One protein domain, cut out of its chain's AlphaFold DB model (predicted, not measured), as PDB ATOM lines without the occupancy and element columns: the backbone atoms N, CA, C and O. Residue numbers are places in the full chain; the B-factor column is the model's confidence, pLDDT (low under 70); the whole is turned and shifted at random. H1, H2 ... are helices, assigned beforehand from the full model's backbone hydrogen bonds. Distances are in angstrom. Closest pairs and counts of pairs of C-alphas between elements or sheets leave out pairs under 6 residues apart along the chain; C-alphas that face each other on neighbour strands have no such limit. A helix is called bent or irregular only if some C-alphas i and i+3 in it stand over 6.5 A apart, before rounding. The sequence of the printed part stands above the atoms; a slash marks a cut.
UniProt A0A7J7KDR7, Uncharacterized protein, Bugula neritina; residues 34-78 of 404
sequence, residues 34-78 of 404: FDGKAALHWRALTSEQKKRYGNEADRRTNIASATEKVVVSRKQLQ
ATOM      1  N   PHE A  34      64.874  -2.919 -27.785       97.25
ATOM      2  CA  PHE A  34      63.912  -4.008 -27.833       97.25
ATOM      3  C   PHE A  34      62.482  -3.469 -27.772       97.25
ATOM      4  O   PHE A  34      61.700  -3.781 -28.670       97.25
ATOM      5  N   ASP A  35      62.176  -2.627 -26.784       96.12
ATOM      6  CA  ASP A  35      60.843  -2.050 -26.591       96.12
ATOM      7  C   ASP A  35      60.427  -1.208 -27.810       96.12
ATOM      8  O   ASP A  35      59.305  -1.339 -28.297       96.12
ATOM      9  N   GLY A  36      61.351  -0.429 -28.389       96.81
ATOM     10  CA  GLY A  36      61.095   0.333 -29.615       96.81
ATOM     11  C   GLY A  36      60.760  -0.551 -30.823       96.81
ATOM     12  O   GLY A  36      59.794  -0.290 -31.542       96.81
ATOM     13  N   LYS A  37      61.512  -1.640 -31.038       97.31
ATOM     14  CA  LYS A  37      61.240  -2.582 -32.141       97.31
ATOM     15  C   LYS A  37      59.963  -3.387 -31.912       97.31
ATOM     16  O   LYS A  37      59.206  -3.586 -32.860       97.31
ATOM     17  N   ALA A  38      59.709  -3.828 -30.683       97.38
ATOM     18  CA  ALA A  38      58.481  -4.530 -30.332       97.38
ATOM     19  C   ALA A  38      57.255  -3.631 -30.562       97.38
ATOM     20  O   ALA A  38      56.310  -4.062 -31.217       97.38
ATOM     21  N   ALA A  39      57.303  -2.365 -30.136       96.69
ATOM     22  CA  ALA A  39      56.227  -1.403 -30.367       96.69
ATOM     23  C   ALA A  39      55.978  -1.138 -31.864       96.69
ATOM     24  O   ALA A  39      54.826  -1.087 -32.293       96.69
ATOM     25  N   LEU A  40      57.034  -1.017 -32.680       96.94
ATOM     26  CA  LEU A  40      56.899  -0.869 -34.136       96.94
ATOM     27  C   LEU A  40      56.223  -2.089 -34.776       96.94
ATOM     28  O   LEU A  40      55.278  -1.931 -35.548       96.94
ATOM     29  N   HIS A  41      56.658  -3.302 -34.421       97.44
ATOM     30  CA  HIS A  41      56.033  -4.520 -34.933       97.44
ATOM     31  C   HIS A  41      54.591  -4.687 -34.450       97.44
ATOM     32  O   HIS A  41      53.747  -5.108 -35.232       97.44
ATOM     33  N   TRP A  42      54.293  -4.326 -33.201       96.62
ATOM     34  CA  TRP A  42      52.930  -4.341 -32.675       96.62
ATOM     35  C   TRP A  42      52.018  -3.387 -33.445       96.62
ATOM     36  O   TRP A  42      50.916  -3.760 -33.838       96.62
ATOM     37  N   ARG A  43      52.482  -2.162 -33.720       96.38
ATOM     38  CA  ARG A  43      51.721  -1.182 -34.508       96.38
ATOM     39  C   ARG A  43      51.401  -1.700 -35.907       96.38
ATOM     40  O   ARG A  43      50.274  -1.495 -36.344       96.38
ATOM     41  N   ALA A  44      52.335  -2.420 -36.529       97.12
ATOM     42  CA  ALA A  44      52.172  -3.023 -37.850       97.12
ATOM     43  C   ALA A  44      51.185  -4.209 -37.902       97.12
ATOM     44  O   ALA A  44      50.792  -4.606 -38.995       97.12
ATOM     45  N   LEU A  45      50.778  -4.784 -36.764       96.88
ATOM     46  CA  LEU A  45      49.766  -5.846 -36.746       96.88
ATOM     47  C   LEU A  45      48.371  -5.302 -37.072       96.88
ATOM     48  O   LEU A  45      48.000  -4.200 -36.641       96.88
ATOM     49  N   THR A  46      47.569  -6.124 -37.747       97.12
ATOM     50  CA  THR A  46      46.152  -5.830 -37.995       97.12
ATOM     51  C   THR A  46      45.355  -5.819 -36.686       97.12
ATOM     52  O   THR A  46      45.779  -6.376 -35.666       97.12
ATOM     53  N   SER A  47      44.187  -5.176 -36.690       95.56
ATOM     54  CA  SER A  47      43.268  -5.173 -35.542       95.56
ATOM     55  C   SER A  47      42.865  -6.592 -35.130       95.56
ATOM     56  O   SER A  47      42.849  -6.903 -33.942       95.56
ATOM     57  N   GLU A  48      42.627  -7.479 -36.098       96.50
ATOM     58  CA  GLU A  48      42.282  -8.878 -35.847       96.50
ATOM     59  C   GLU A  48      43.428  -9.645 -35.169       96.50
ATOM     60  O   GLU A  48      43.213 -10.353 -34.186       96.50
ATOM     61  N   GLN A  49      44.672  -9.452 -35.620       97.31
ATOM     62  CA  GLN A  49      45.844 -10.047 -34.972       97.31
ATOM     63  C   GLN A  49      46.001  -9.549 -33.533       97.31
ATOM     64  O   GLN A  49      46.257 -10.348 -32.632       97.31
ATOM     65  N   LYS A  50      45.807  -8.245 -33.297       96.50
ATOM     66  CA  LYS A  50      45.826  -7.661 -31.947       96.50
ATOM     67  C   LYS A  50      44.731  -8.261 -31.061       96.50
ATOM     68  O   LYS A  50      45.020  -8.607 -29.918       96.50
ATOM     69  N   LYS A  51      43.524  -8.470 -31.601       95.81
ATOM     70  CA  LYS A  51      42.412  -9.139 -30.904       95.81
ATOM     71  C   LYS A  51      42.771 -10.576 -30.514       95.81
ATOM     72  O   LYS A  51      42.542 -10.959 -29.375       95.81
ATOM     73  N   ARG A  52      43.418 -11.344 -31.401       97.00
ATOM     74  CA  ARG A  52      43.894 -12.707 -31.082       97.00
ATOM     75  C   ARG A  52      44.889 -12.721 -29.915       97.00
ATOM     76  O   ARG A  52      44.787 -13.582 -29.049       97.00
ATOM     77  N   TYR A  53      45.818 -11.762 -29.862       97.44
ATOM     78  CA  TYR A  53      46.734 -11.633 -28.719       97.44
ATOM     79  C   TYR A  53      46.027 -11.194 -27.432       97.44
ATOM     80  O   TYR A  53      46.429 -11.645 -26.366       97.44
ATOM     81  N   GLY A  54      44.993 -10.351 -27.523       96.25
ATOM     82  CA  GLY A  54      44.135 -10.008 -26.384       96.25
ATOM     83  C   GLY A  54      43.434 -11.242 -25.817       96.25
ATOM     84  O   GLY A  54      43.676 -11.606 -24.674       96.25
ATOM     85  N   ASN A  55      42.696 -11.966 -26.662       96.62
ATOM     86  CA  ASN A  55      41.970 -13.171 -26.258       96.62
ATOM     87  C   ASN A  55      42.894 -14.248 -25.658       96.62
ATOM     88  O   ASN A  55      42.536 -14.906 -24.688       96.62
ATOM     89  N   GLU A  56      44.093 -14.446 -26.217       97.44
ATOM     90  CA  GLU A  56      45.062 -15.405 -25.669       97.44
ATOM     91  C   GLU A  56      45.677 -14.919 -24.346       97.44
ATOM     92  O   GLU A  56      46.004 -15.743 -23.489       97.44
ATOM     93  N   ALA A  57      45.826 -13.607 -24.145       97.06
ATOM     94  CA  ALA A  57      46.239 -13.066 -22.854       97.06
ATOM     95  C   ALA A  57      45.167 -13.337 -21.786       97.06
ATOM     96  O   ALA A  57      45.504 -13.879 -20.734       97.06
ATOM     97  N   ASP A  58      43.895 -13.092 -22.103       96.50
ATOM     98  CA  ASP A  58      42.760 -13.373 -21.214       96.50
ATOM     99  C   ASP A  58      42.616 -14.877 -20.927       96.50
ATOM    100  O   ASP A  58      42.388 -15.312 -19.799       96.50
ATOM    101  N   ARG A  59      42.840 -15.724 -21.939       96.88
ATOM    102  CA  ARG A  59      42.858 -17.181 -21.752       96.88
ATOM    103  C   ARG A  59      43.942 -17.608 -20.763       96.88
ATOM    104  O   ARG A  59      43.713 -18.487 -19.936       96.88
ATOM    105  N   ARG A  60      45.126 -16.991 -20.825       96.44
ATOM    106  CA  ARG A  60      46.245 -17.300 -19.919       96.44
ATOM    107  C   ARG A  60      46.009 -16.808 -18.501       96.44
ATOM    108  O   ARG A  60      46.393 -17.519 -17.575       96.44
ATOM    109  N   THR A  61      45.395 -15.642 -18.319       94.94
ATOM    110  CA  THR A  61      45.037 -15.150 -16.980       94.94
ATOM    111  C   THR A  61      43.965 -16.035 -16.345       94.94
ATOM    112  O   THR A  61      44.097 -16.381 -15.172       94.94
ATOM    113  N   ASN A  62      42.991 -16.511 -17.126       95.38
ATOM    114  CA  ASN A  62      41.975 -17.463 -16.663       95.38
ATOM    115  C   ASN A  62      42.562 -18.832 -16.287       95.38
ATOM    116  O   ASN A  62      42.190 -19.412 -15.270       95.38
ATOM    117  N   ILE A  63      43.517 -19.351 -17.065       95.31
ATOM    118  CA  ILE A  63      44.213 -20.597 -16.702       95.31
ATOM    119  C   ILE A  63      45.050 -20.390 -15.433       95.31
ATOM    120  O   ILE A  63      45.022 -21.236 -14.545       95.31
ATOM    121  N   ALA A  64      45.771 -19.269 -15.319       93.56
ATOM    122  CA  ALA A  64      46.584 -18.978 -14.141       93.56
ATOM    123  C   ALA A  64      45.729 -18.919 -12.862       93.56
ATOM    124  O   ALA A  64      46.059 -19.585 -11.879       93.56
ATOM    125  N   SER A  65      44.591 -18.220 -12.904       93.44
ATOM    126  CA  SER A  65      43.669 -18.137 -11.766       93.44
ATOM    127  C   SER A  65      43.024 -19.489 -11.432       93.44
ATOM    128  O   SER A  65      42.881 -19.827 -10.256       93.44
ATOM    129  N   ALA A  66      42.707 -20.315 -12.434       93.06
ATOM    130  CA  ALA A  66      42.231 -21.680 -12.212       93.06
ATOM    131  C   ALA A  66      43.303 -22.559 -11.543       93.06
ATOM    132  O   ALA A  66      43.011 -23.282 -10.590       93.06
ATOM    133  N   THR A  67      44.563 -22.465 -11.982       93.69
ATOM    134  CA  THR A  67      45.659 -23.239 -11.379       93.69
ATOM    135  C   THR A  67      45.975 -22.809  -9.948       93.69
ATOM    136  O   THR A  67      46.277 -23.670  -9.124       93.69
ATOM    137  N   GLU A  68      45.852 -21.520  -9.611       90.00
ATOM    138  CA  GLU A  68      45.993 -21.064  -8.223       90.00
ATOM    139  C   GLU A  68      44.932 -21.685  -7.316       90.00
ATOM    140  O   GLU A  68      45.275 -22.186  -6.244       90.00
ATOM    141  N   LYS A  69      43.672 -21.751  -7.767       86.94
ATOM    142  CA  LYS A  69      42.602 -22.421  -7.013       86.94
ATOM    143  C   LYS A  69      42.928 -23.896  -6.765       86.94
ATOM    144  O   LYS A  69      42.848 -24.347  -5.627       86.94
ATOM    145  N   VAL A  70      43.398 -24.620  -7.785       90.25
ATOM    146  CA  VAL A  70      43.788 -26.037  -7.649       90.25
ATOM    147  C   VAL A  70      44.959 -26.220  -6.675       90.25
ATOM    148  O   VAL A  70      44.947 -27.141  -5.856       90.25
ATOM    149  N   VAL A  71      45.969 -25.343  -6.714       88.56
ATOM    150  CA  VAL A  71      47.117 -25.407  -5.790       88.56
ATOM    151  C   VAL A  71      46.689 -25.126  -4.345       88.56
ATOM    152  O   VAL A  71      47.190 -25.782  -3.429       88.56
ATOM    153  N   VAL A  72      45.755 -24.196  -4.129       86.56
ATOM    154  CA  VAL A  72      45.198 -23.909  -2.798       86.56
ATOM    155  C   VAL A  72      44.382 -25.097  -2.280       86.56
ATOM    156  O   VAL A  72      44.628 -25.543  -1.158       86.56
ATOM    157  N   SER A  73      43.505 -25.682  -3.101       84.88
ATOM    158  CA  SER A  73      42.732 -26.877  -2.727       84.88
ATOM    159  C   SER A  73      43.637 -28.065  -2.393       84.88
ATOM    160  O   SER A  73      43.420 -28.751  -1.395       84.88
ATOM    161  N   ARG A  74      44.718 -28.273  -3.158       84.88
ATOM    162  CA  ARG A  74      45.687 -29.342  -2.872       84.88
ATOM    163  C   ARG A  74      46.404 -29.139  -1.537       84.88
ATOM    164  O   ARG A  74      46.622 -30.110  -0.818       84.88
ATOM    165  N   LYS A  75      46.753 -27.897  -1.183       80.69
ATOM    166  CA  LYS A  75      47.355 -27.594   0.126       80.69
ATOM    167  C   LYS A  75      46.381 -27.832   1.279       80.69
ATOM    168  O   LYS A  75      46.804 -28.354   2.304       80.69
ATOM    169  N   GLN A  76      45.099 -27.501   1.109       80.38
ATOM    170  CA  GLN A  76      44.078 -27.774   2.127       80.38
ATOM    171  C   GLN A  76      43.839 -29.278   2.326       80.38
ATOM    172  O   GLN A  76      43.699 -29.729   3.463       80.38
ATOM    173  N   LEU A  77      43.863 -30.068   1.248       80.06
ATOM    174  CA  LEU A  77      43.755 -31.528   1.337       80.06
ATOM    175  C   LEU A  77      44.973 -32.159   2.030       80.06
ATOM    176  O   LEU A  77      44.803 -33.027   2.876       80.06
ATOM    177  N   GLN A  78      46.189 -31.669   1.765       77.62
ATOM    178  CA  GLN A  78      47.400 -32.155   2.442       77.62
ATOM    179  C   GLN A  78      47.456 -31.802   3.936       77.62
ATOM    180  O   GLN A  78      48.073 -32.530   4.704       77.62
TER     181      GLN A  78
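AT A GLANCE: This is residues 34 to 78 of the 404 residues of an uncharacterized protein of Bugula neritina (UniProt A0A7J7KDR7). One long straight helix, H2, makes nearly the whole length of this domain, and a short helix, H1, turns off from its first end to form a lopsided L with one long and one short arm. There is no core: the two helices come near each other only around the corner, and most of both arms stands free. The printed part has 45 residues with two named helices, H1 then H2, and no named strand; its class is all helix. The whole is extended, with a radius of gyration of the C-alphas of 16.9 A, and it spans 50 by 24 by 6 A.

IN THESE COORDINATES: H2 is the longest helix, residues 47 to 78, 46.8 A from first to last C-alpha. It begins at C-alpha 47, (43.268, -5.173, -35.542), and ends at C-alpha 78, (47.400, -32.155, 2.442). H1 is residues 34 to 44, 15.5 A from first to last C-alpha, beginning at C-alpha 34, (63.912, -4.008, -27.833). Neither helix is bent.

HOW THE PARTS SIT: H1 and H2 are close but not clearly touching, with 1 pair of C-alphas within 8 A. Their closest C-alphas are those of Trp 42 and Lys 50, 7.9 A apart. Their lines stand at a steep tilt of 58 degrees, and they run opposite ways. Their centres are 25.8 A apart. In both H1 and H2 every O i to N i+4 pair is within hydrogen-bond range.

THE WHOLE: The two C-alphas farthest apart are those of Ala 44 and Gln 78, at 49.9 A. The link from H1 to H2, 2 residues, is tight. Residues 34 to 41, 43 to 49 and 51 to 78 stand free. The printed part has no cut. Its mean pLDDT is 93.4, and no printed residue is under 70.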